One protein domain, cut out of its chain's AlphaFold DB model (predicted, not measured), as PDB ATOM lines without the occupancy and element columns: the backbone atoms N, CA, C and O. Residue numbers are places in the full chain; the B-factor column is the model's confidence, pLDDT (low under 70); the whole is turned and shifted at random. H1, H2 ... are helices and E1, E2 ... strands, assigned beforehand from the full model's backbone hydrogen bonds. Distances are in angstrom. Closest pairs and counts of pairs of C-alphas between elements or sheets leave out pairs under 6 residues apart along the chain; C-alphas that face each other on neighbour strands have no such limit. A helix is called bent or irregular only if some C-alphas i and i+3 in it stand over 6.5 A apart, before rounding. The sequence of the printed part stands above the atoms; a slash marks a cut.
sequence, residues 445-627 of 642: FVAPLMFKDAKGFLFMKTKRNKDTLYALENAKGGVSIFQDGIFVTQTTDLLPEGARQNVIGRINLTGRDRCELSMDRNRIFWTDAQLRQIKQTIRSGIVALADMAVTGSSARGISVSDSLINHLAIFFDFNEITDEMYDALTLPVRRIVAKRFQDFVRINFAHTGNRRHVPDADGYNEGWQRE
ATOM      1  N   PHE A 445      93.327 250.596 298.077       87.50
ATOM      2  CA  PHE A 445      93.851 251.731 298.829       87.50
ATOM      3  C   PHE A 445      93.811 252.981 297.968       87.50
ATOM      4  O   PHE A 445      94.263 252.967 296.820       87.50
ATOM      5  N   VAL A 446      93.281 254.061 298.540       88.81
ATOM      6  CA  VAL A 446      93.109 255.351 297.869       88.81
ATOM      7  C   VAL A 446      93.729 256.445 298.719       88.81
ATOM      8  O   VAL A 446      93.327 256.635 299.867       88.81
ATOM      9  N   ALA A 447      94.683 257.178 298.153       89.75
ATOM     10  CA  ALA A 447      95.289 258.338 298.791       89.75
ATOM     11  C   ALA A 447      94.845 259.622 298.088       89.75
ATOM     12  O   ALA A 447      95.108 259.763 296.892       89.75
ATOM     13  N   PRO A 448      94.194 260.565 298.791       89.69
ATOM     14  CA  PRO A 448      93.904 261.871 298.223       89.69
ATOM     15  C   PRO A 448      95.204 262.655 298.002       89.69
ATOM     16  O   PRO A 448      96.158 262.549 298.775       89.69
ATOM     17  N   LEU A 449      95.229 263.457 296.944       90.31
ATOM     18  CA  LEU A 449      96.322 264.364 296.623       90.31
ATOM     19  C   LEU A 449      95.926 265.789 297.011       90.31
ATOM     20  O   LEU A 449      94.900 266.301 296.562       90.31
ATOM     21  N   MET A 450      96.753 266.419 297.843       84.31
ATOM     22  CA  MET A 450      96.504 267.759 298.371       84.31
ATOM     23  C   MET A 450      97.103 268.813 297.434       84.31
ATOM     24  O   MET A 450      98.322 269.001 297.394       84.31
ATOM     25  N   PHE A 451      96.245 269.498 296.679       86.25
ATOM     26  CA  PHE A 451      96.596 270.672 295.874       86.25
ATOM     27  C   PHE A 451      95.959 271.940 296.464       86.25
ATOM     28  O   PHE A 451      95.253 271.863 297.470       86.25
ATOM     29  N   LYS A 452      96.227 273.111 295.870       83.75
ATOM     30  CA  LYS A 452      95.650 274.379 296.346       83.75
ATOM     31  C   LYS A 452      94.170 274.462 295.986       83.75
ATOM     32  O   LYS A 452      93.339 274.648 296.867       83.75
ATOM     33  N   ASP A 453      93.879 274.291 294.701       84.94
ATOM     34  CA  ASP A 453      92.533 274.377 294.135       84.94
ATOM     35  C   ASP A 453      92.163 273.092 293.371       84.94
ATOM     36  O   ASP A 453      90.983 272.755 293.262       84.94
ATOM     37  N   ALA A 454      93.157 272.371 292.838       88.06
ATOM     38  CA  ALA A 454      92.958 271.095 292.157       88.06
ATOM     39  C   ALA A 454      92.545 269.968 293.118       88.06
ATOM     40  O   ALA A 454      92.732 270.025 294.335       88.06
ATOM     41  N   LYS A 455      92.005 268.890 292.551       88.94
ATOM     42  CA  LYS A 455      91.709 267.658 293.291       88.94
ATOM     43  C   LYS A 455      92.361 266.480 292.588       88.94
ATOM     44  O   LYS A 455      92.469 266.460 291.365       88.94
ATOM     45  N   GLY A 456      92.745 265.464 293.345       90.94
ATOM     46  CA  GLY A 456      93.241 264.227 292.763       90.94
ATOM     47  C   GLY A 456      93.346 263.109 293.777       90.94
ATOM     48  O   GLY A 456      93.194 263.323 294.979       90.94
ATOM     49  N   PHE A 457      93.636 261.915 293.282       91.75
ATOM     50  CA  PHE A 457      93.940 260.763 294.113       91.75
ATOM     51  C   PHE A 457      94.903 259.811 293.412       91.75
ATOM     52  O   PHE A 457      95.009 259.790 292.181       91.75
ATOM     53  N   LEU A 458      95.566 258.989 294.217       92.56
ATOM     54  CA  LEU A 458      96.260 257.786 293.786       92.56
ATOM     55  C   LEU A 458      95.514 256.563 294.289       92.56
ATOM     56  O   LEU A 458      94.880 256.592 295.342       92.56
ATOM     57  N   PHE A 459      95.612 255.485 293.530       91.44
ATOM     58  CA  PHE A 459      94.925 254.242 293.801       91.44
ATOM     59  C   PHE A 459      95.833 253.057 293.504       91.44
ATOM     60  O   PHE A 459      96.525 253.031 292.482       91.44
ATOM     61  N   MET A 460      95.791 252.063 294.385       91.44
ATOM     62  CA  MET A 460      96.450 250.775 294.197       91.44
ATOM     63  C   MET A 460      95.582 249.639 294.733       91.44
ATOM     64  O   MET A 460      94.792 249.827 295.660       91.44
ATOM     65  N   LYS A 461      95.787 248.441 294.183       91.44
ATOM     66  CA  LYS A 461      95.176 247.204 294.680       91.44
ATOM     67  C   LYS A 461      96.235 246.215 295.139       91.44
ATOM     68  O   LYS A 461      97.319 246.124 294.558       91.44
ATOM     69  N   THR A 462      95.900 245.440 296.158       90.81
ATOM     70  CA  THR A 462      96.696 244.315 296.644       90.81
ATOM     71  C   THR A 462      95.955 242.999 296.434       90.81
ATOM     72  O   THR A 462      94.732 242.944 296.366       90.81
ATOM     73  N   LYS A 463      96.710 241.906 296.356       90.50
ATOM     74  CA  LYS A 463      96.179 240.548 296.409       90.50
ATOM     75  C   LYS A 463      96.115 240.093 297.859       90.50
ATOM     76  O   LYS A 463      97.098 240.209 298.599       90.50
ATOM     77  N   ARG A 464      94.969 239.531 298.235       87.81
ATOM     78  CA  ARG A 464      94.702 238.983 299.566       87.81
ATOM     79  C   ARG A 464      94.554 237.467 299.494       87.81
ATOM     80  O   ARG A 464      93.909 236.946 298.589       87.81
ATOM     81  N   ASN A 465      95.129 236.767 300.465       87.75
ATOM     82  CA  ASN A 465      94.885 235.351 300.721       87.75
ATOM     83  C   ASN A 465      94.524 235.189 302.202       87.75
ATOM     84  O   ASN A 465      95.345 235.504 303.062       87.75
ATOM     85  N   LYS A 466      93.304 234.723 302.500       85.12
ATOM     86  CA  LYS A 466      92.744 234.679 303.864       85.12
ATOM     87  C   LYS A 466      92.916 236.031 304.563       85.12
ATOM     88  O   LYS A 466      92.386 237.015 304.064       85.12
ATOM     89  N   ASP A 467      93.703 236.113 305.628       86.12
ATOM     90  CA  ASP A 467      93.949 237.339 306.396       86.12
ATOM     91  C   ASP A 467      95.338 237.925 306.148       86.12
ATOM     92  O   ASP A 467      95.886 238.626 306.998       86.12
ATOM     93  N   THR A 468      95.917 237.645 304.975       88.94
ATOM     94  CA  THR A 468      97.238 238.142 304.587       88.94
ATOM     95  C   THR A 468      97.213 238.833 303.225       88.94
ATOM     96  O   THR A 468      96.835 238.237 302.214       88.94
ATOM     97  N   LEU A 469      97.673 240.084 303.171       91.19
ATOM     98  CA  LEU A 469      98.007 240.771 301.922       91.19
ATOM     99  C   LEU A 469      99.415 240.371 301.481       91.19
ATOM    100  O   LEU A 469     100.364 240.492 302.261       91.19
ATOM    101  N   TYR A 470      99.565 239.898 300.243       91.56
ATOM    102  CA  TYR A 470     100.818 239.261 299.820       91.56
ATOM    103  C   TYR A 470     101.485 239.833 298.567       91.56
ATOM    104  O   TYR A 470     102.690 239.671 298.399       91.56
ATOM    105  N   ALA A 471     100.751 240.525 297.697       91.19
ATOM    106  CA  ALA A 471     101.314 241.114 296.483       91.19
ATOM    107  C   ALA A 471     100.520 242.343 296.034       91.19
ATOM    108  O   ALA A 471      99.385 242.537 296.458       91.19
ATOM    109  N   LEU A 472     101.104 243.153 295.152       91.56
ATOM    110  CA  LEU A 472     100.393 244.210 294.432       91.56
ATOM    111  C   LEU A 472      99.731 243.632 293.179       91.56
ATOM    112  O   LEU A 472     100.275 242.728 292.536       91.56
ATOM    113  N   GLU A 473      98.569 244.158 292.814       91.56
ATOM    114  CA  GLU A 473      97.997 243.901 291.495       91.56
ATOM    115  C   GLU A 473      98.596 244.850 290.462       91.56
ATOM    116  O   GLU A 473      98.956 245.989 290.762       91.56
ATOM    117  N   ASN A 474      98.734 244.364 289.231       90.38
ATOM    118  CA  ASN A 474      99.201 245.194 288.133       90.38
ATOM    119  C   ASN A 474      98.063 246.129 287.703       90.38
ATOM    120  O   ASN A 474      96.956 245.671 287.410       90.38
ATOM    121  N   ALA A 475      98.343 247.425 287.671       83.81
ATOM    122  CA  ALA A 475      97.405 248.454 287.279       83.81
ATOM    123  C   ALA A 475      97.848 249.051 285.939       83.81
ATOM    124  O   ALA A 475      98.925 249.627 285.805       83.81
ATOM    125  N   LYS A 476      96.990 248.932 284.924       77.12
ATOM    126  CA  LYS A 476      97.192 249.600 283.635       77.12
ATOM    127  C   LYS A 476      96.617 251.010 283.743       77.12
ATOM    128  O   LYS A 476      95.401 251.134 283.861       77.12
ATOM    129  N   GLY A 477      97.439 252.063 283.698       74.56
ATOM    130  CA  GLY A 477      96.862 253.412 283.610       74.56
ATOM    131  C   GLY A 477      97.694 254.630 283.996       74.56
ATOM    132  O   GLY A 477      97.241 255.724 283.697       74.56
ATOM    133  N   GLY A 478      98.877 254.515 284.608       90.75
ATOM    134  CA  GLY A 478      99.669 255.699 284.993       90.75
ATOM    135  C   GLY A 478      98.841 256.788 285.701       90.75
ATOM    136  O   GLY A 478      97.897 256.490 286.431       90.75
ATOM    137  N   VAL A 479      99.169 258.057 285.469       93.69
ATOM    138  CA  VAL A 479      98.425 259.209 285.993       93.69
ATOM    139  C   VAL A 479      97.644 259.865 284.863       93.69
ATOM    140  O   VAL A 479      98.233 260.446 283.951       93.69
ATOM    141  N   SER A 480      96.317 259.779 284.928       93.69
ATOM    142  CA  SER A 480      95.409 260.510 284.048       93.69
ATOM    143  C   SER A 480      95.227 261.939 284.559       93.69
ATOM    144  O   SER A 480      94.884 262.158 285.724       93.69
ATOM    145  N   ILE A 481      95.421 262.909 283.677       93.81
ATOM    146  CA  ILE A 481      95.358 264.331 283.994       93.81
ATOM    147  C   ILE A 481      94.179 264.941 283.253       93.81
ATOM    148  O   ILE A 481      94.039 264.817 282.033       93.81
ATOM    149  N   PHE A 482      93.340 265.601 284.031       93.12
ATOM    150  CA  PHE A 482      92.179 266.351 283.609       93.12
ATOM    151  C   PHE A 482      92.428 267.825 283.922       93.12
ATOM    152  O   PHE A 482      93.130 268.150 284.881       93.12
ATOM    153  N   GLN A 483      91.852 268.718 283.129       91.25
ATOM    154  CA  GLN A 483      91.767 270.135 283.451       91.25
ATOM    155  C   GLN A 483      90.319 270.570 283.282       91.25
ATOM    156  O   GLN A 483      89.713 270.309 282.242       91.25
ATOM    157  N   ASP A 484      89.752 271.172 284.327       88.25
ATOM    158  CA  ASP A 484      88.344 271.588 284.369       88.25
ATOM    159  C   ASP A 484      87.353 270.462 284.033       88.25
ATOM    160  O   ASP A 484      86.318 270.666 283.399       88.25
ATOM    161  N   GLY A 485      87.686 269.242 284.458       89.19
ATOM    162  CA  GLY A 485      86.851 268.061 284.274       89.19
ATOM    163  C   GLY A 485      87.054 267.293 282.983       89.19
ATOM    164  O   GLY A 485      86.380 266.281 282.768       89.19
ATOM    165  N   ILE A 486      87.996 267.741 282.159       90.12
ATOM    166  CA  ILE A 486      88.191 267.251 280.802       90.12
ATOM    167  C   ILE A 486      89.554 266.601 280.677       90.12
ATOM    168  O   ILE A 486      90.562 267.182 281.071       90.12
ATOM    169  N   PHE A 487      89.580 265.391 280.129       91.88
ATOM    170  CA  PHE A 487      90.800 264.626 279.935       91.88
ATOM    171  C   PHE A 487      91.744 265.343 278.971       91.88
ATOM    172  O   PHE A 487      91.336 265.787 277.895       91.88
ATOM    173  N   VAL A 488      93.010 265.421 279.371       91.38
ATOM    174  CA  VAL A 488      94.082 266.026 278.580       91.38
ATOM    175  C   VAL A 488      95.079 264.957 278.165       91.38
ATOM    176  O   VAL A 488      95.352 264.779 276.983       91.38
ATOM    177  N   THR A 489      95.650 264.243 279.136       92.19
ATOM    178  CA  THR A 489      96.716 263.279 278.862       92.19
ATOM    179  C   THR A 489      96.846 262.241 279.968       92.19
ATOM    180  O   THR A 489      96.328 262.410 281.073       92.19
ATOM    181  N   GLN A 490      97.568 261.163 279.676       92.31
ATOM    182  CA  GLN A 490      97.920 260.132 280.638       92.31
ATOM    183  C   GLN A 490      99.410 259.822 280.524       92.31
ATOM    184  O   GLN A 490      99.901 259.525 279.438       92.31
ATOM    185  N   THR A 491     100.123 259.868 281.647       91.88
ATOM    186  CA  THR A 491     101.570 259.621 281.686       91.88
ATOM    187  C   THR A 491     101.969 258.816 282.916       91.88
ATOM    188  O   THR A 491     101.374 258.934 283.986       91.88
ATOM    189  N   THR A 492     102.998 257.987 282.775       91.25
ATOM    190  CA  THR A 492     103.653 257.284 283.885       91.25
ATOM    191  C   THR A 492     104.828 258.063 284.471       91.25
ATOM    192  O   THR A 492     105.317 257.702 285.535       91.25
ATOM    193  N   ASP A 493     105.276 259.134 283.816       89.12
ATOM    194  CA  ASP A 493     106.511 259.856 284.164       89.12
ATOM    195  C   ASP A 493     106.373 260.714 285.426       89.12
ATOM    196  O   ASP A 493     107.359 261.189 285.994       89.12
ATOM    197  N   LEU A 494     105.130 260.914 285.868       90.81
ATOM    198  CA  LEU A 494     104.807 261.536 287.145       90.81
ATOM    199  C   LEU A 494     104.940 260.567 288.328       90.81
ATOM    200  O   LEU A 494     105.033 261.026 289.464       90.81
ATOM    201  N   LEU A 495     104.953 259.254 288.074       90.88
ATOM    202  CA  LEU A 495     105.159 258.230 289.097       90.88
ATOM    203  C   LEU A 495     106.642 257.825 289.157       90.88
ATOM    204  O   LEU A 495     107.275 257.677 288.099       90.88
ATOM    205  N   PRO A 496     107.172 257.557 290.366       88.25
ATOM    206  CA  PRO A 496     108.450 256.873 290.539       88.25
ATOM    207  C   PRO A 496     108.459 255.549 289.777       88.25
ATOM    208  O   PRO A 496     107.427 254.874 289.700       88.25
ATOM    209  N   GLU A 497     109.615 255.156 289.242       86.62
ATOM    210  CA  GLU A 497     109.754 253.975 288.380       86.62
ATOM    211  C   GLU A 497     109.131 252.715 288.999       86.62
ATOM    212  O   GLU A 497     108.336 252.031 288.350       86.62
ATOM    213  N   GLY A 498     109.393 252.482 290.287       86.56
ATOM    214  CA  GLY A 498     108.865 251.342 291.033       86.56
ATOM    215  C   GLY A 498     107.343 251.297 291.178       86.56
ATOM    216  O   GLY A 498     106.787 250.219 291.373       86.56
ATOM    217  N   ALA A 499     106.653 252.435 291.066       90.31
ATOM    218  CA  ALA A 499     105.202 252.536 291.239       90.31
ATOM    219  C   ALA A 499     104.417 252.442 289.918       90.31
ATOM    220  O   ALA A 499     103.205 252.207 289.936       90.31
ATOM    221  N   ARG A 500     105.083 252.588 288.762       91.06
ATOM    222  CA  ARG A 500     104.437 252.721 287.436       91.06
ATOM    223  C   ARG A 500     103.553 251.540 287.034       91.06
ATOM    224  O   ARG A 500     102.643 251.722 286.233       91.06
ATOM    225  N   GLN A 501     103.828 250.344 287.558       90.75
ATOM    226  CA  GLN A 501     103.085 249.123 287.224       90.75
ATOM    227  C   GLN A 501     101.904 248.840 288.160       90.75
ATOM    228  O   GLN A 501     101.108 247.953 287.871       90.75
ATOM    229  N   ASN A 502     101.793 249.523 289.301       93.19
ATOM    230  CA  ASN A 502     100.841 249.147 290.358       93.19
ATOM    231  C   ASN A 502      99.967 250.303 290.843       93.19
ATOM    232  O   ASN A 502      98.930 250.061 291.461       93.19
ATOM    233  N   VAL A 503     100.372 251.541 290.566       92.62
ATOM    234  CA  VAL A 503      99.664 252.742 290.998       92.62
ATOM    235  C   VAL A 503      99.040 253.423 289.792       92.62
ATOM    236  O   VAL A 503      99.697 253.647 288.774       92.62
ATOM    237  N   ILE A 504      97.770 253.792 289.928       92.94
ATOM    238  CA  ILE A 504      97.097 254.705 289.006       92.94
ATOM    239  C   ILE A 504      96.767 256.008 289.722       92.94
ATOM    240  O   ILE A 504      96.450 256.017 290.910       92.94
ATOM    241  N   GLY A 505      96.835 257.114 288.996       92.25
ATOM    242  CA  GLY A 505      96.499 258.433 289.507       92.25
ATOM    243  C   GLY A 505      95.438 259.106 288.660       92.25
ATOM    244  O   GLY A 505      95.372 258.903 287.448       92.25
ATOM    245  N   ARG A 506      94.614 259.935 289.294       92.94
ATOM    246  CA  ARG A 506      93.736 260.875 288.597       92.94
ATOM    247  C   ARG A 506      93.875 262.240 289.232       92.94
ATOM    248  O   ARG A 506      93.716 262.368 290.441       92.94
ATOM    249  N   ILE A 507      94.171 263.242 288.419       93.25
ATOM    250  CA  ILE A 507      94.337 264.627 288.859       93.25
ATOM    251  C   ILE A 507      93.449 265.493 287.980       93.25
ATOM    252  O   ILE A 507      93.511 265.372 286.763       93.25
ATOM    253  N   ASN A 508      92.637 266.354 288.582       92.69
ATOM    254  CA  ASN A 508      91.873 267.378 287.890       92.69
ATOM    255  C   ASN A 508      92.372 268.758 288.306       92.69
ATOM    256  O   ASN A 508      92.134 269.198 289.432       92.69
ATOM    257  N   LEU A 509      93.084 269.403 287.389       91.50
ATOM    258  CA  LEU A 509      93.658 270.727 287.550       91.50
ATOM    259  C   LEU A 509      92.564 271.786 287.385       91.50
ATOM    260  O   LEU A 509      91.870 271.825 286.369       91.50
ATOM    261  N   THR A 510      92.410 272.645 288.389       88.25
ATOM    262  CA  THR A 510      91.403 273.715 288.439       88.25
ATOM    263  C   THR A 510      91.991 274.954 289.113       88.25
ATOM    264  O   THR A 510      93.020 274.871 289.783       88.25
ATOM    265  N   GLY A 511      91.352 276.115 288.933       84.94
ATOM    266  CA  GLY A 511      91.779 277.367 289.569       84.94
ATOM    267  C   GLY A 511      93.237 277.726 289.263       84.94
ATOM    268  O   GLY A 511      93.661 277.718 288.104       84.94
ATOM    269  N   ARG A 512      94.016 278.014 290.308       83.00
ATOM    270  CA  ARG A 512      95.430 278.424 290.212       83.00
ATOM    271  C   ARG A 512      96.384 277.292 289.838       83.00
ATOM    272  O   ARG A 512      97.516 277.569 289.458       83.00
ATOM    273  N   ASP A 513      95.940 276.041 289.926       86.25
ATOM    274  CA  ASP A 513      96.746 274.868 289.572       86.25
ATOM    275  C   ASP A 513      96.620 274.496 288.079       86.25
ATOM    276  O   ASP A 513      97.174 273.490 287.639       86.25
ATOM    277  N   ARG A 514      95.898 275.296 287.280       87.06
ATOM    278  CA  ARG A 514      95.795 275.107 285.828       87.06
ATOM    279  C   ARG A 514      97.152 275.231 285.138       87.06
ATOM    280  O   ARG A 514      98.001 276.045 285.504       87.06
ATOM    281  N   CYS A 515      97.300 274.472 284.064       87.19
ATOM    282  CA  CYS A 515      98.456 274.524 283.190       87.19
ATOM    283  C   CYS A 515      98.082 275.041 281.802       87.19
ATOM    284  O   CYS A 515      96.929 274.979 281.353       87.19
ATOM    285  N   GLU A 516      99.098 275.550 281.112       86.38
ATOM    286  CA  GLU A 516      98.983 275.878 279.704       86.38
ATOM    287  C   GLU A 516      98.865 274.585 278.891       86.38
ATOM    288  O   GLU A 516      99.597 273.614 279.105       86.38
ATOM    289  N   LEU A 517      97.899 274.567 277.976       86.19
ATOM    290  CA  LEU A 517      97.624 273.426 277.115       86.19
ATOM    291  C   LEU A 517      98.027 273.747 275.681       86.19
ATOM    292  O   LEU A 517      97.965 274.896 275.244       86.19
ATOM    293  N   SER A 518      98.360 272.707 274.923       81.75
ATOM    294  CA  SER A 518      98.449 272.806 273.468       81.75
ATOM    295  C   SER A 518      97.106 273.201 272.842       81.75
ATOM    296  O   SER A 518      96.045 273.026 273.441       81.75
ATOM    297  N   MET A 519      97.136 273.709 271.605       73.81
ATOM    298  CA  MET A 519      95.924 274.127 270.879       73.81
ATOM    299  C   MET A 519      94.888 272.997 270.732       73.81
ATOM    300  O   MET A 519      93.690 273.247 270.818       73.81
ATOM    301  N   ASP A 520      95.345 271.754 270.563       74.06
ATOM    302  CA  ASP A 520      94.513 270.544 270.495       74.06
ATOM    303  C   ASP A 520      94.117 269.990 271.875       74.06
ATOM    304  O   ASP A 520      93.343 269.036 271.967       74.06
ATOM    305  N   ARG A 521      94.638 270.592 272.953       79.69
ATOM    306  CA  ARG A 521      94.389 270.257 274.363       79.69
ATOM    307  C   ARG A 521      94.680 268.807 274.742       79.69
ATOM    308  O   ARG A 521      94.046 268.278 275.651       79.69
ATOM    309  N   ASN A 522      95.640 268.177 274.073       83.56
ATOM    310  CA  ASN A 522      96.081 266.816 274.393       83.56
ATOM    311  C   ASN A 522      97.477 266.784 275.040       83.56
ATOM    312  O   ASN A 522      97.993 265.722 275.393       83.56
ATOM    313  N   ARG A 523      98.121 267.950 275.182       86.38
ATOM    314  CA  ARG A 523      99.432 268.102 275.821       86.38
ATOM    315  C   ARG A 523      99.420 269.256 276.807       86.38
ATOM    316  O   ARG A 523      98.748 270.264 276.593       86.38
ATOM    317  N   ILE A 524     100.203 269.085 277.864       88.62
ATOM    318  CA  ILE A 524     100.404 270.072 278.921       88.62
ATOM    319  C   ILE A 524     101.817 270.629 278.789       88.62
ATOM    320  O   ILE A 524     102.776 269.861 278.685       88.62
ATOM    321  N   PHE A 525     101.938 271.952 278.818       89.50
ATOM    322  CA  PHE A 525     103.215 272.636 278.954       89.50
ATOM    323  C   PHE A 525     103.465 272.918 280.433       89.50
ATOM    324  O   PHE A 525     102.833 273.776 281.046       89.50
ATOM    325  N   TRP A 526     104.369 272.137 281.018       87.38
ATOM    326  CA  TRP A 526     104.742 272.258 282.420       87.38
ATOM    327  C   TRP A 526     105.804 273.335 282.601       87.38
ATOM    328  O   TRP A 526     106.823 273.321 281.911       87.38
ATOM    329  N   THR A 527     105.631 274.198 283.599       91.06
ATOM    330  CA  THR A 527     106.781 274.904 284.177       91.06
ATOM    331  C   THR A 527     107.542 273.973 285.121       91.06
ATOM    332  O   THR A 527     106.950 273.092 285.755       91.06
ATOM    333  N   ASP A 528     108.847 274.195 285.286       89.06
ATOM    334  CA  ASP A 528     109.666 273.405 286.213       89.06
ATOM    335  C   ASP A 528     109.125 273.439 287.650       89.06
ATOM    336  O   ASP A 528     109.169 272.440 288.371       89.06
ATOM    337  N   ALA A 529     108.594 274.589 288.077       88.88
ATOM    338  CA  ALA A 529     107.995 274.750 289.395       88.88
ATOM    339  C   ALA A 529     106.726 273.895 289.555       88.88
ATOM    340  O   ALA A 529     106.609 273.171 290.545       88.88
ATOM    341  N   GLN A 530     105.821 273.921 288.569       89.69
ATOM    342  CA  GLN A 530     104.600 273.104 288.578       89.69
ATOM    343  C   GLN A 530     104.923 271.612 288.566       89.69
ATOM    344  O   GLN A 530     104.355 270.853 289.350       89.69
ATOM    345  N   LEU A 531     105.863 271.183 287.717       90.31
ATOM    346  CA  LEU A 531     106.236 269.776 287.626       90.31
ATOM    347  C   LEU A 531     106.830 269.267 288.944       90.31
ATOM    348  O   LEU A 531     106.470 268.178 289.395       90.31
ATOM    349  N   ARG A 532     107.702 270.058 289.588       88.00
ATOM    350  CA  ARG A 532     108.243 269.731 290.918       88.00
ATOM    351  C   ARG A 532     107.136 269.609 291.960       88.00
ATOM    352  O   ARG A 532     107.104 268.608 292.670       88.00
ATOM    353  N   GLN A 533     106.219 270.575 292.010       89.12
ATOM    354  CA  GLN A 533     105.104 270.566 292.957       89.12
ATOM    355  C   GLN A 533     104.221 269.324 292.772       89.12
ATOM    356  O   GLN A 533     103.958 268.611 293.734       89.12
ATOM    357  N   ILE A 534     103.813 269.012 291.537       90.88
ATOM    358  CA  ILE A 534     102.955 267.852 291.248       90.88
ATOM    359  C   ILE A 534     103.657 266.544 291.610       90.88
ATOM    360  O   ILE A 534     103.050 265.680 292.244       90.88
ATOM    361  N   LYS A 535     104.939 266.397 291.250       90.06
ATOM    362  CA  LYS A 535     105.725 265.215 291.626       90.06
ATOM    363  C   LYS A 535     105.837 265.077 293.142       90.06
ATOM    364  O   LYS A 535     105.682 263.969 293.645       90.06
ATOM    365  N   GLN A 536     106.047 266.172 293.871       87.81
ATOM    366  CA  GLN A 536     106.075 266.158 295.334       87.81
ATOM    367  C   GLN A 536     104.723 265.727 295.920       87.81
ATOM    368  O   GLN A 536     104.687 264.824 296.751       87.81
ATOM    369  N   THR A 537     103.607 266.281 295.437       91.06
ATOM    370  CA  THR A 537     102.264 265.886 295.894       91.06
ATOM    371  C   THR A 537     101.986 264.403 295.625       91.06
ATOM    372  O   THR A 537     101.491 263.700 296.506       91.06
ATOM    373  N   ILE A 538     102.336 263.899 294.436       92.06
ATOM    374  CA  ILE A 538     102.199 262.475 294.084       92.06
ATOM    375  C   ILE A 538     103.044 261.604 295.011       92.06
ATOM    376  O   ILE A 538     102.555 260.601 295.523       92.06
ATOM    377  N   ARG A 539     104.291 261.997 295.270       88.56
ATOM    378  CA  ARG A 539     105.192 261.281 296.176       88.56
ATOM    379  C   ARG A 539     104.631 261.175 297.592       88.56
ATOM    380  O   ARG A 539     104.595 260.071 298.132       88.56
ATOM    381  N   SER A 540     104.110 262.265 298.153       88.81
ATOM    382  CA  SER A 540     103.418 262.229 299.450       88.81
ATOM    383  C   SER A 540     102.194 261.304 299.422       88.81
ATOM    384  O   SER A 540     101.959 260.555 300.368       88.81
ATOM    385  N   GLY A 541     101.450 261.280 298.311       91.31
ATOM    386  CA  GLY A 541     100.349 260.335 298.106       91.31
ATOM    387  C   GLY A 541     100.797 258.867 298.089       91.31
ATOM    388  O   GLY A 541     100.108 258.012 298.640       91.31
ATOM    389  N   ILE A 542     101.959 258.558 297.505       91.81
ATOM    390  CA  ILE A 542     102.527 257.198 297.488       91.81
ATOM    391  C   ILE A 542     102.931 256.754 298.898       91.81
ATOM    392  O   ILE A 542     102.667 255.610 299.270       91.81
ATOM    393  N   VAL A 543     103.514 257.652 299.701       90.94
ATOM    394  CA  VAL A 543     103.795 257.384 301.123       90.94
ATOM    395  C   VAL A 543     102.501 257.043 301.863       90.94
ATOM    396  O   VAL A 543     102.435 256.018 302.541       90.94
ATOM    397  N   ALA A 544     101.446 257.838 301.663       90.00
ATOM    398  CA  ALA A 544     100.144 257.594 302.277       90.00
ATOM    399  C   ALA A 544      99.518 256.260 301.829       90.00
ATOM    400  O   ALA A 544      98.941 255.550 302.650       90.00
ATOM    401  N   LEU A 545      99.652 255.876 300.552       90.94
ATOM    402  CA  LEU A 545      99.211 254.562 300.065       90.94
ATOM    403  C   LEU A 545      99.947 253.413 300.762       90.94
ATOM    404  O   LEU A 545      99.308 252.450 301.191       90.94
ATOM    405  N   ALA A 546     101.272 253.515 300.892       90.94
ATOM    406  CA  ALA A 546     102.078 252.499 301.561       90.94
ATOM    407  C   ALA A 546     101.724 252.385 303.055       90.94
ATOM    408  O   ALA A 546     101.592 251.273 303.567       90.94
ATOM    409  N   ASP A 547     101.515 253.511 303.744       89.19
ATOM    410  CA  ASP A 547     101.076 253.521 305.144       89.19
ATOM    411  C   ASP A 547      99.676 252.914 305.314       89.19
ATOM    412  O   ASP A 547      99.480 252.024 306.143       89.19
ATOM    413  N   MET A 548      98.715 253.286 304.464       88.56
ATOM    414  CA  MET A 548      97.376 252.689 304.486       88.56
ATOM    415  C   MET A 548      97.408 251.178 304.230       88.56
ATOM    416  O   MET A 548      96.681 250.434 304.891       88.56
ATOM    417  N   ALA A 549      98.269 250.716 303.322       89.06
ATOM    418  CA  ALA A 549      98.437 249.295 303.039       89.06
ATOM    419  C   ALA A 549      99.032 248.515 304.220       89.06
ATOM    420  O   ALA A 549      98.654 247.361 304.424       89.06
ATOM    421  N   VAL A 550      99.926 249.123 305.003       89.06
ATOM    422  CA  VAL A 550     100.611 248.469 306.129       89.06
ATOM    423  C   VAL A 550      99.862 248.682 307.446       89.06
ATOM    424  O   VAL A 550      99.329 247.731 308.026       89.06
ATOM    425  N   THR A 551      99.791 249.926 307.912       85.81
ATOM    426  CA  THR A 551      99.183 250.315 309.190       85.81
ATOM    427  C   THR A 551      97.667 250.170 309.138       85.81
ATOM    428  O   THR A 551      97.071 249.582 310.042       85.81
ATOM    429  N   GLY A 552      97.039 250.634 308.051       82.88
ATOM    430  CA  GLY A 552      95.584 250.560 307.883       82.88
ATOM    431  C   GLY A 552      95.061 249.122 307.832       82.88
ATOM    432  O   GLY A 552      94.034 248.819 308.437       82.88
ATOM    433  N   SER A 553      95.789 248.216 307.176       85.12
ATOM    434  CA  SER A 553      95.455 246.782 307.152       85.12
ATOM    435  C   SER A 553      95.662 246.120 308.513       85.12
ATOM    436  O   SER A 553      94.796 245.374 308.969       85.12
ATOM    437  N   SER A 554      96.761 246.448 309.201       82.75
ATOM    438  CA  SER A 554      97.068 245.902 310.531       82.75
ATOM    439  C   SER A 554      96.014 246.299 311.568       82.75
ATOM    440  O   SER A 554      95.572 245.461 312.350       82.75
ATOM    441  N   ALA A 555      95.537 247.549 311.522       82.88
ATOM    442  CA  ALA A 555      94.454 248.036 312.379       82.88
ATOM    443  C   ALA A 555      93.122 247.288 312.161       82.88
ATOM    444  O   ALA A 555      92.292 247.229 313.064       82.88
ATOM    445  N   ARG A 556      92.929 246.682 310.982       82.31
ATOM    446  CA  ARG A 556      91.761 245.855 310.627       82.31
ATOM    447  C   ARG A 556      91.980 244.359 310.888       82.31
ATOM    448  O   ARG A 556      91.157 243.547 310.474       82.31
ATOM    449  N   GLY A 557      93.088 243.978 311.530       83.19
ATOM    450  CA  GLY A 557      93.430 242.580 311.807       83.19
ATOM    451  C   GLY A 557      93.956 241.801 310.596       83.19
ATOM    452  O   GLY A 557      94.002 240.575 310.638       83.19
ATOM    453  N   ILE A 558      94.352 242.484 309.517       87.06
ATOM    454  CA  ILE A 558      94.904 241.858 308.311       87.06
ATOM    455  C   ILE A 558      96.428 241.944 308.362       87.06
ATOM    456  O   ILE A 558      97.008 243.028 308.426       87.06
ATOM    457  N   SER A 559      97.088 240.792 308.287       88.69
ATOM    458  CA  SER A 559      98.546 240.706 308.210       88.69
ATOM    459  C   SER A 559      99.069 241.121 306.829       88.69
ATOM    460  O   SER A 559      98.419 240.926 305.799       88.69
ATOM    461  N   VAL A 560     100.276 241.676 306.789       90.06
ATOM    462  CA  VAL A 560     100.948 242.101 305.553       90.06
ATOM    463  C   VAL A 560     102.233 241.299 305.415       90.06
ATOM    464  O   VAL A 560     103.067 241.313 306.315       90.06
ATOM    465  N   SER A 561     102.386 240.566 304.311       92.88
ATOM    466  CA  SER A 561     103.569 239.722 304.100       92.88
ATOM    467  C   SER A 561     104.827 240.548 303.817       92.88
ATOM    468  O   SER A 561     104.754 241.603 303.178       92.88
ATOM    469  N   ASP A 562     105.991 239.989 304.144       90.81
ATOM    470  CA  ASP A 562     107.288 240.575 303.790       90.81
ATOM    471  C   ASP A 562     107.447 240.784 302.279       90.81
ATOM    472  O   ASP A 562     108.070 241.753 301.851       90.81
ATOM    473  N   SER A 563     106.858 239.921 301.443       90.50
ATOM    474  CA  SER A 563     106.886 240.082 299.982       90.50
ATOM    475  C   SER A 563     106.215 241.384 299.540       90.50
ATOM    476  O   SER A 563     106.738 242.094 298.681       90.50
ATOM    477  N   LEU A 564     105.074 241.726 300.144       91.56
ATOM    478  CA  LEU A 564     104.363 242.968 299.845       91.56
ATOM    479  C   LEU A 564     105.128 244.186 300.376       91.56
ATOM    480  O   LEU A 564     105.260 245.171 299.657       91.56
ATOM    481  N   ILE A 565     105.686 244.109 301.589       91.62
ATOM    482  CA  ILE A 565     106.500 245.194 302.167       91.62
ATOM    483  C   ILE A 565     107.739 245.452 301.293       91.62
ATOM    484  O   ILE A 565     108.053 246.606 301.000       91.62
ATOM    485  N   ASN A 566     108.395 244.392 300.805       90.56
ATOM    486  CA  ASN A 566     109.502 244.496 299.854       90.56
ATOM    487  C   ASN A 566     109.077 245.189 298.555       90.56
ATOM    488  O   ASN A 566     109.783 246.081 298.089       90.56
ATOM    489  N   HIS A 567     107.926 244.819 297.983       90.12
ATOM    490  CA  HIS A 567     107.403 245.474 296.782       90.12
ATOM    491  C   HIS A 567     107.073 246.955 297.015       90.12
ATOM    492  O   HIS A 567     107.456 247.789 296.203       90.12
ATOM    493  N   LEU A 568     106.435 247.303 298.136       91.38
ATOM    494  CA  LEU A 568     106.147 248.699 298.490       91.38
ATOM    495  C   LEU A 568     107.428 249.523 298.656       91.38
ATOM    496  O   LEU A 568     107.477 250.671 298.226       91.38
ATOM    497  N   ALA A 569     108.493 248.934 299.203       88.94
ATOM    498  CA  ALA A 569     109.789 249.599 299.306       88.94
ATOM    499  C   ALA A 569     110.418 249.919 297.932       88.94
ATOM    500  O   ALA A 569     111.249 250.816 297.851       88.94
ATOM    501  N   ILE A 570     110.036 249.227 296.845       88.38
ATOM    502  CA  ILE A 570     110.491 249.544 295.473       88.38
ATOM    503  C   ILE A 570     109.930 250.882 294.982       88.38
ATOM    504  O   ILE A 570     110.550 251.508 294.129       88.38
ATOM    505  N   PHE A 571     108.816 251.365 295.537       88.94
ATOM    506  CA  PHE A 571     108.254 252.662 295.149       88.94
ATOM    507  C   PHE A 571     109.166 253.842 295.507       88.94
ATOM    508  O   PHE A 571     109.030 254.916 294.924       88.94
ATOM    509  N   PHE A 572     110.082 253.642 296.454       86.31
ATOM    510  CA  PHE A 572     110.929 254.678 297.023       86.31
ATOM    511  C   PHE A 572     112.378 254.480 296.574       86.31
ATOM    512  O   PHE A 572     113.174 253.831 297.253       86.31
ATOM    513  N   ASP A 573     112.705 255.022 295.402       75.69
ATOM    514  CA  ASP A 573     114.086 255.093 294.925       75.69
ATOM    515  C   ASP A 573     114.885 256.142 295.721       75.69
ATOM    516  O   ASP A 573     114.361 257.198 296.091       75.69
ATOM    517  N   PHE A 574     116.166 255.870 295.976       70.44
ATOM    518  CA  PHE A 574     117.045 256.713 296.791       70.44
ATOM    519  C   PHE A 574     117.319 258.084 296.160       70.44
ATOM    520  O   PHE A 574     117.587 259.037 296.880       70.44
ATOM    521  N   ASN A 575     117.200 258.210 294.836       66.31
ATOM    522  CA  ASN A 575     117.325 259.497 294.146       66.31
ATOM    523  C   ASN A 575     116.072 260.385 294.271       66.31
ATOM    524  O   ASN A 575     116.106 261.554 293.886       66.31
ATOM    525  N   GLU A 576     114.949 259.834 294.743       68.12
ATOM    526  CA  GLU A 576     113.638 260.486 294.662       68.12
ATOM    527  C   GLU A 576     112.923 260.684 296.001       68.12
ATOM    528  O   GLU A 576     111.997 261.500 296.069       68.12
ATOM    529  N   ILE A 577     113.322 259.947 297.037       74.06
ATOM    530  CA  ILE A 577     112.812 260.097 298.400       74.06
ATOM    531  C   ILE A 577     113.468 261.306 299.096       74.06
ATOM    532  O   ILE A 577     114.613 261.638 298.805       74.06
ATOM    533  N   THR A 578     112.710 262.005 299.942       74.00
ATOM    534  CA  THR A 578     113.183 263.106 300.803       74.00
ATOM    535  C   THR A 578     113.194 262.665 302.267       74.00
ATOM    536  O   THR A 578     112.542 261.672 302.606       74.00
ATOM    537  N   ASP A 579     113.864 263.416 303.145       73.75
ATOM    538  CA  ASP A 579     113.876 263.134 304.592       73.75
ATOM    539  C   ASP A 579     112.452 263.076 305.163       73.75
ATOM    540  O   ASP A 579     112.066 262.100 305.805       73.75
ATOM    541  N   GLU A 580     111.618 264.059 304.816       73.94
ATOM    542  CA  GLU A 580     110.212 264.120 305.232       73.94
ATOM    543  C   GLU A 580     109.412 262.884 304.785       73.94
ATOM    544  O   GLU A 580     108.601 262.346 305.541       73.94
ATOM    545  N   MET A 581     109.639 262.409 303.555       78.12
ATOM    546  CA  MET A 581     108.971 261.212 303.042       78.12
ATOM    547  C   MET A 581     109.433 259.960 303.780       78.12
ATOM    548  O   MET A 581     108.604 259.123 304.134       78.12
ATOM    549  N   TYR A 582     110.740 259.824 304.002       81.25
ATOM    550  CA  TYR A 582     111.317 258.697 304.725       81.25
ATOM    551  C   TYR A 582     110.800 258.629 306.163       81.25
ATOM    552  O   TYR A 582     110.413 257.554 306.637       81.25
ATOM    553  N   ASP A 583     110.699 259.777 306.828       80.62
ATOM    554  CA  ASP A 583     110.169 259.891 308.184       80.62
ATOM    555  C   ASP A 583     108.664 259.648 308.285       80.62
ATOM    556  O   ASP A 583     108.174 259.279 309.355       80.62
ATOM    557  N   ALA A 584     107.936 259.757 307.177       83.25
ATOM    558  CA  ALA A 584     106.532 259.378 307.093       83.25
ATOM    559  C   ALA A 584     106.316 257.887 306.751       83.25
ATOM    560  O   ALA A 584     105.205 257.381 306.905       83.25
ATOM    561  N   LEU A 585     107.351 257.141 306.331       85.19
ATOM    562  CA  LEU A 585     107.223 255.703 306.048       85.19
ATOM    563  C   LEU A 585     107.031 254.879 307.321       85.19
ATOM    564  O   LEU A 585     107.719 255.075 308.325       85.19
ATOM    565  N   THR A 586     106.192 253.850 307.240       86.50
ATOM    566  CA  THR A 586     106.050 252.861 308.313       86.50
ATOM    567  C   THR A 586     107.355 252.115 308.562       86.50
ATOM    568  O   THR A 586     108.122 251.836 307.638       86.50
ATOM    569  N   LEU A 587     107.605 251.744 309.822       86.75
ATOM    570  CA  LEU A 587     108.854 251.099 310.237       86.75
ATOM    571  C   LEU A 587     109.247 249.874 309.378       86.75
ATOM    572  O   LEU A 587     110.430 249.768 309.042       86.75
ATOM    573  N   PRO A 588     108.325 248.970 308.972       87.06
ATOM    574  CA  PRO A 588     108.684 247.835 308.122       87.06
ATOM    575  C   PRO A 588     109.195 248.252 306.738       87.06
ATOM    576  O   PRO A 588     110.229 247.755 306.299       87.06
ATOM    577  N   VAL A 589     108.525 249.199 306.071       88.00
ATOM    578  CA  VAL A 589     108.940 249.698 304.746       88.00
ATOM    579  C   VAL A 589     110.238 250.496 304.870       88.00
ATOM    580  O   VAL A 589     111.186 250.260 304.122       88.00
ATOM    581  N   ARG A 590     110.318 251.373 305.876       86.94
ATOM    582  CA  ARG A 590     111.478 252.223 306.166       86.94
ATOM    583  C   ARG A 590     112.765 251.414 306.336       86.94
ATOM    584  O   ARG A 590     113.786 251.756 305.745       86.94
ATOM    585  N   ARG A 591     112.716 250.299 307.080       85.94
ATOM    586  CA  ARG A 591     113.870 249.397 307.271       85.94
ATOM    587  C   ARG A 591     114.387 248.818 305.956       85.94
ATOM    588  O   ARG A 591     115.597 248.720 305.771       85.94
ATOM    589  N   ILE A 592     113.490 248.432 305.049       86.94
ATOM    590  CA  ILE A 592     113.875 247.856 303.754       86.94
ATOM    591  C   ILE A 592     114.468 248.936 302.849       86.94
ATOM    592  O   ILE A 592     115.498 248.690 302.224       86.94
ATOM    593  N   VAL A 593     113.875 250.134 302.822       84.38
ATOM    594  CA  VAL A 593     114.419 251.284 302.080       84.38
ATOM    595  C   VAL A 593     115.832 251.624 302.571       84.38
ATOM    596  O   VAL A 593     116.756 251.691 301.762       84.38
ATOM    597  N   ALA A 594     116.032 251.725 303.889       80.62
ATOM    598  CA  ALA A 594     117.342 251.982 304.488       80.62
ATOM    599  C   ALA A 594     118.370 250.899 304.129       80.62
ATOM    600  O   ALA A 594     119.469 251.209 303.672       80.62
ATOM    601  N   LYS A 595     117.996 249.621 304.266       83.25
ATOM    602  CA  LYS A 595     118.870 248.490 303.929       83.25
ATOM    603  C   LYS A 595     119.278 248.503 302.454       83.25
ATOM    604  O   LYS A 595     120.452 248.332 302.146       83.25
ATOM    605  N   ARG A 596     118.331 248.729 301.539       81.56
ATOM    606  CA  ARG A 596     118.613 248.799 300.094       81.56
ATOM    607  C   ARG A 596     119.590 249.913 299.758       81.56
ATOM    608  O   ARG A 596     120.462 249.730 298.913       81.56
ATOM    609  N   PHE A 597     119.453 251.047 300.431       75.94
ATOM    610  CA  PHE A 597     120.360 252.165 300.266       75.94
ATOM    611  C   PHE A 597     121.766 251.855 300.820       75.94
ATOM    612  O   PHE A 597     122.758 252.066 300.121       75.94
ATOM    613  N   GLN A 598     121.870 251.252 302.009       74.88
ATOM    614  CA  GLN A 598     123.148 250.764 302.555       74.88
ATOM    615  C   GLN A 598     123.829 249.757 301.615       74.88
ATOM    616  O   GLN A 598     125.032 249.851 301.366       74.88
ATOM    617  N   ASP A 599     123.064 248.816 301.056       77.19
ATOM    618  CA  ASP A 599     123.564 247.841 300.086       77.19
ATOM    619  C   ASP A 599     124.068 248.520 298.803       77.19
ATOM    620  O   ASP A 599     125.149 248.176 298.321       77.19
ATOM    621  N   PHE A 600     123.352 249.526 298.288       76.25
ATOM    622  CA  PHE A 600     123.786 250.322 297.136       76.25
ATOM    623  C   PHE A 600     125.122 251.033 297.395       76.25
ATOM    624  O   PHE A 600     126.037 250.933 296.572       76.25
ATOM    625  N   VAL A 601     125.261 251.710 298.540       70.38
ATOM    626  CA  VAL A 601     126.516 252.378 298.926       70.38
ATOM    627  C   VAL A 601     127.636 251.348 299.051       70.38
ATOM    628  O   VAL A 601     128.702 251.514 298.460       70.38
ATOM    629  N   ARG A 602     127.391 250.233 299.746       71.75
ATOM    630  CA  ARG A 602     128.391 249.177 299.929       71.75
ATOM    631  C   ARG A 602     128.881 248.616 298.595       71.75
ATOM    632  O   ARG A 602     130.086 248.472 298.429       71.75
ATOM    633  N   ILE A 603     127.981 248.319 297.657       72.31
ATOM    634  CA  ILE A 603     128.329 247.751 296.344       72.31
ATOM    635  C   ILE A 603     129.143 248.750 295.514       72.31
ATOM    636  O   ILE A 603     130.209 248.404 295.010       72.31
ATOM    637  N   ASN A 604     128.688 250.000 295.412       66.31
ATOM    638  CA  ASN A 604     129.323 250.993 294.540       66.31
ATOM    639  C   ASN A 604     130.632 251.563 295.112       66.31
ATOM    640  O   ASN A 604     131.503 251.994 294.354       66.31
ATOM    641  N   PHE A 605     130.812 251.536 296.436       63.03
ATOM    642  CA  PHE A 605     132.033 252.004 297.100       63.03
ATOM    643  C   PHE A 605     132.987 250.874 297.522       63.03
ATOM    644  O   PHE A 605     134.116 251.171 297.922       63.03
ATOM    645  N   ALA A 606     132.622 249.595 297.352       61.28
ATOM    646  CA  ALA A 606     133.469 248.439 297.690       61.28
ATOM    647  C   ALA A 606     134.867 248.481 297.045       61.28
ATOM    648  O   ALA A 606     135.843 248.050 297.659       61.28
ATOM    649  N   HIS A 607     134.976 249.026 295.830       54.84
ATOM    650  CA  HIS A 607     136.219 249.070 295.052       54.84
ATOM    651  C   HIS A 607     137.124 250.269 295.364       54.84
ATOM    652  O   HIS A 607     138.249 250.331 294.881       54.84
ATOM    653  N   THR A 608     136.667 251.229 296.175       55.28
ATOM    654  CA  THR A 608     137.396 252.494 296.395       55.28
ATOM    655  C   THR A 608     138.576 252.390 297.358       55.28
ATOM    656  O   THR A 608     139.240 253.394 297.602       55.28
ATOM    657  N   GLY A 609     138.854 251.209 297.924       47.88
ATOM    658  CA  GLY A 609     140.011 250.944 298.794       47.88
ATOM    659  C   GLY A 609     140.038 251.724 300.119       47.88
ATOM    660  O   GLY A 609     140.792 251.375 301.022       47.88
ATOM    661  N   ASN A 610     139.188 252.739 300.277       45.94
ATOM    662  CA  ASN A 610     139.210 253.679 301.381       45.94
ATOM    663  C   ASN A 610     137.976 253.480 302.270       45.94
ATOM    664  O   ASN A 610     137.079 254.316 302.344       45.94
ATOM    665  N   ARG A 611     137.942 252.347 302.987       46.19
ATOM    666  CA  ARG A 611     136.914 252.048 304.007       46.19
ATOM    667  C   ARG A 611     136.869 253.068 305.158       46.19
ATOM    668  O   ARG A 611     135.969 253.001 305.977       46.19
ATOM    669  N   ARG A 612     137.833 253.994 305.242       43.53
ATOM    670  CA  ARG A 612     137.944 254.990 306.321       43.53
ATOM    671  C   ARG A 612     137.123 256.266 306.104       43.53
ATOM    672  O   ARG A 612     137.105 257.090 307.009       43.53
ATOM    673  N   HIS A 613     136.503 256.471 304.940       44.78
ATOM    674  CA  HIS A 613     135.776 257.714 304.611       44.78
ATOM    675  C   HIS A 613     134.362 257.494 304.056       44.78
ATOM    676  O   HIS A 613     133.754 258.438 303.565       44.78
ATOM    677  N   VAL A 614     133.814 256.280 304.144       46.72
ATOM    678  CA  VAL A 614     132.361 256.093 304.046       46.72
ATOM    679  C   VAL A 614     131.881 256.017 305.492       46.72
ATOM    680  O   VAL A 614     132.167 255.004 306.131       46.72
ATOM    681  N   PRO A 615     131.277 257.082 306.057       46.91
ATOM    682  CA  PRO A 615     130.703 257.013 307.395       46.91
ATOM    683  C   PRO A 615     129.751 255.822 307.463       46.91
ATOM    684  O   PRO A 615     129.048 255.557 306.483       46.91
ATOM    685  N   ASP A 616     129.745 255.099 308.584       47.44
ATOM    686  CA  ASP A 616     128.727 254.082 308.827       47.44
ATOM    687  C   ASP A 616     127.361 254.737 308.602       47.44
ATOM    688  O   ASP A 616     127.028 255.755 309.211       47.44
ATOM    689  N   ALA A 617     126.620 254.220 307.623       47.88
ATOM    690  CA  ALA A 617     125.334 254.759 307.217       47.88
ATOM    691  C   ALA A 617     124.283 254.399 308.276       47.88
ATOM    692  O   ALA A 617     123.442 253.523 308.053       47.88
ATOM    693  N   ASP A 618     124.349 255.035 309.444       44.16
ATOM    694  CA  ASP A 618     123.351 254.917 310.505       44.16
ATOM    695  C   ASP A 618     122.106 255.729 310.122       44.16
ATOM    696  O   ASP A 618     121.815 256.799 310.651       44.16
ATOM    697  N   GLY A 619     121.359 255.204 309.148       52.59
ATOM    698  CA  GLY A 619     120.064 255.730 308.726       52.59
ATOM    699  C   GLY A 619     120.058 256.471 307.388       52.59
ATOM    700  O   GLY A 619     121.006 256.436 306.605       52.59
ATOM    701  N   TYR A 620     118.910 257.079 307.104       51.12
ATOM    702  CA  TYR A 620     118.646 257.885 305.915       51.12
ATOM    703  C   TYR A 620     118.824 259.367 306.281       51.12
ATOM    704  O   TYR A 620     118.269 259.803 307.286       51.12
ATOM    705  N   ASN A 621     119.615 260.108 305.501       59.94
ATOM    706  CA  ASN A 621     119.812 261.555 305.634       59.94
ATOM    707  C   ASN A 621     120.023 262.152 304.233       59.94
ATOM    708  O   ASN A 621     121.025 261.856 303.578       59.94
ATOM    709  N   GLU A 622     119.095 262.980 303.772       54.19
ATOM    710  CA  GLU A 622     119.029 263.527 302.412       54.19
ATOM    711  C   GLU A 622     120.266 264.363 302.050       54.19
ATOM    712  O   GLU A 622     120.763 264.288 300.923       54.19
ATOM    713  N   GLY A 623     120.812 265.124 303.005       56.81
ATOM    714  CA  GLY A 623     122.028 265.923 302.815       56.81
ATOM    715  C   GLY A 623     123.261 265.049 302.573       56.81
ATOM    716  O   GLY A 623     123.953 265.209 301.567       56.81
ATOM    717  N   TRP A 624     123.471 264.060 303.441       62.31
ATOM    718  CA  TRP A 624     124.562 263.085 303.326       62.31
ATOM    719  C   TRP A 624     124.454 262.243 302.046       62.31
ATOM    720  O   TRP A 624     125.444 261.969 301.365       62.31
ATOM    721  N   GLN A 625     123.234 261.870 301.664       58.62
ATOM    722  CA  GLN A 625     122.977 261.124 300.435       58.62
ATOM    723  C   GLN A 625     123.259 261.933 299.178       58.62
ATOM    724  O   GLN A 625     123.887 261.413 298.255       58.62
ATOM    725  N   ARG A 626     122.842 263.203 299.135       60.06
ATOM    726  CA  ARG A 626     123.176 264.102 298.024       60.06
ATOM    727  C   ARG A 626     124.679 264.286 297.889       60.06
ATOM    728  O   ARG A 626     125.164 264.282 296.763       60.06
ATOM    729  N   GLU A 627     125.416 264.390 298.994       62.47
ATOM    730  CA  GLU A 627     126.882 264.461 298.972       62.47
ATOM    731  C   GLU A 627     127.511 263.191 298.375       62.47
ATOM    732  O   GLU A 627     128.371 263.288 297.496       62.47
TER     733      GLU A 627
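This is residues 445 to 627 of the 642 residues of an uncharacterized protein of Desulfobacteraceae bacterium (UniProt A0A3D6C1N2). A strongly twisted sheet of six strands forms a wall, with the long helix H1 slantwise over E1 and E2 on one face and the short H2 on that same face beside E3; the other face has no named helix on it. H3 packs on H1, H4 starts beside H2 and runs away from the sheet, and residues 609 to 621 fold back so that H5 comes near the start of H3. The printed part has 183 residues, with six named strands followed by five named helices along the chain, and its class is mixed, helices and strands. The sheet is branched and mixed, E4 and E6 being parallel and the other neighbour pairs antiparallel. The whole is compact, with a radius of gyration of the C-alphas of 18.4 A, and only just flat, spanning 57 by 45 by 25 A.

E1, residues 445 to 450, begins at C-alpha 445 (93.851, 251.731, 298.829). E2, residues 455 to 465, is 33.3 A long; E3 is 468 to 472, E4 479 to 483, E5 486 to 491 and E6 503 to 509, 19.3 A long. H1, residues 528 to 555, is 39.5 A long, with a kink of 30 degrees near residue 549. H2 is 562 to 570 and H3 579 to 584. H4, residues 587 to 608, is 31.8 A long and irregular: C-alphas 604 and 607 are 7.2 A apart. H5, 622 to 627, ends at C-alpha 627 (126.882, 264.461, 298.972).

E1, E2 and E3 form a meander, each strand the antiparallel neighbour of the one before, with N 447 and O 458 at 2.9 A and N 463 and O 471 at 2.8 A. E6 lies on the other side of E2 from E1, with N 459 and O 504 at 2.8 A. E4 is parallel to E6, with N 482 and O 507 at 2.7 A, and forms a hairpin with edge strand E5, with N 481 and O 489 at 2.8 A. H1 is on the sheet at a height of 7.2 A, closest at the C-alphas of Ala 447 and Gly 541, 5.5 A. H2 is on the same face, closest to E3 at the C-alphas of Ala 471 and Leu 564, 4.9 A. H1 touches H3 with residues 539 to 543 alone, closest at C-alphas 540 and 581, 6.7 A. H4 touches H2 with residues 588 to 593 alone, at a steep tilt of 62 degrees, closest at C-alphas 569 and 589, 5.5 A. H5 is close to H3 but not clearly touching, C-alphas 579 and 622 being closest at 5.6 A. Every O i to N i+4 pair is within hydrogen-bond range in H2, H3 and H5, against 23 of 24 in H1 and 15 of 18 in H4.

The two C-alphas farthest apart, those of Asp 520 and Arg 612, are 58.4 A apart. The printed part has no cut. The links E5 to E6, E6 to H1 and H4 to H5 are long. Mean pLDDT of the printed part is 82.4, and residues 575 to 576 and 604 to 627 are under 70.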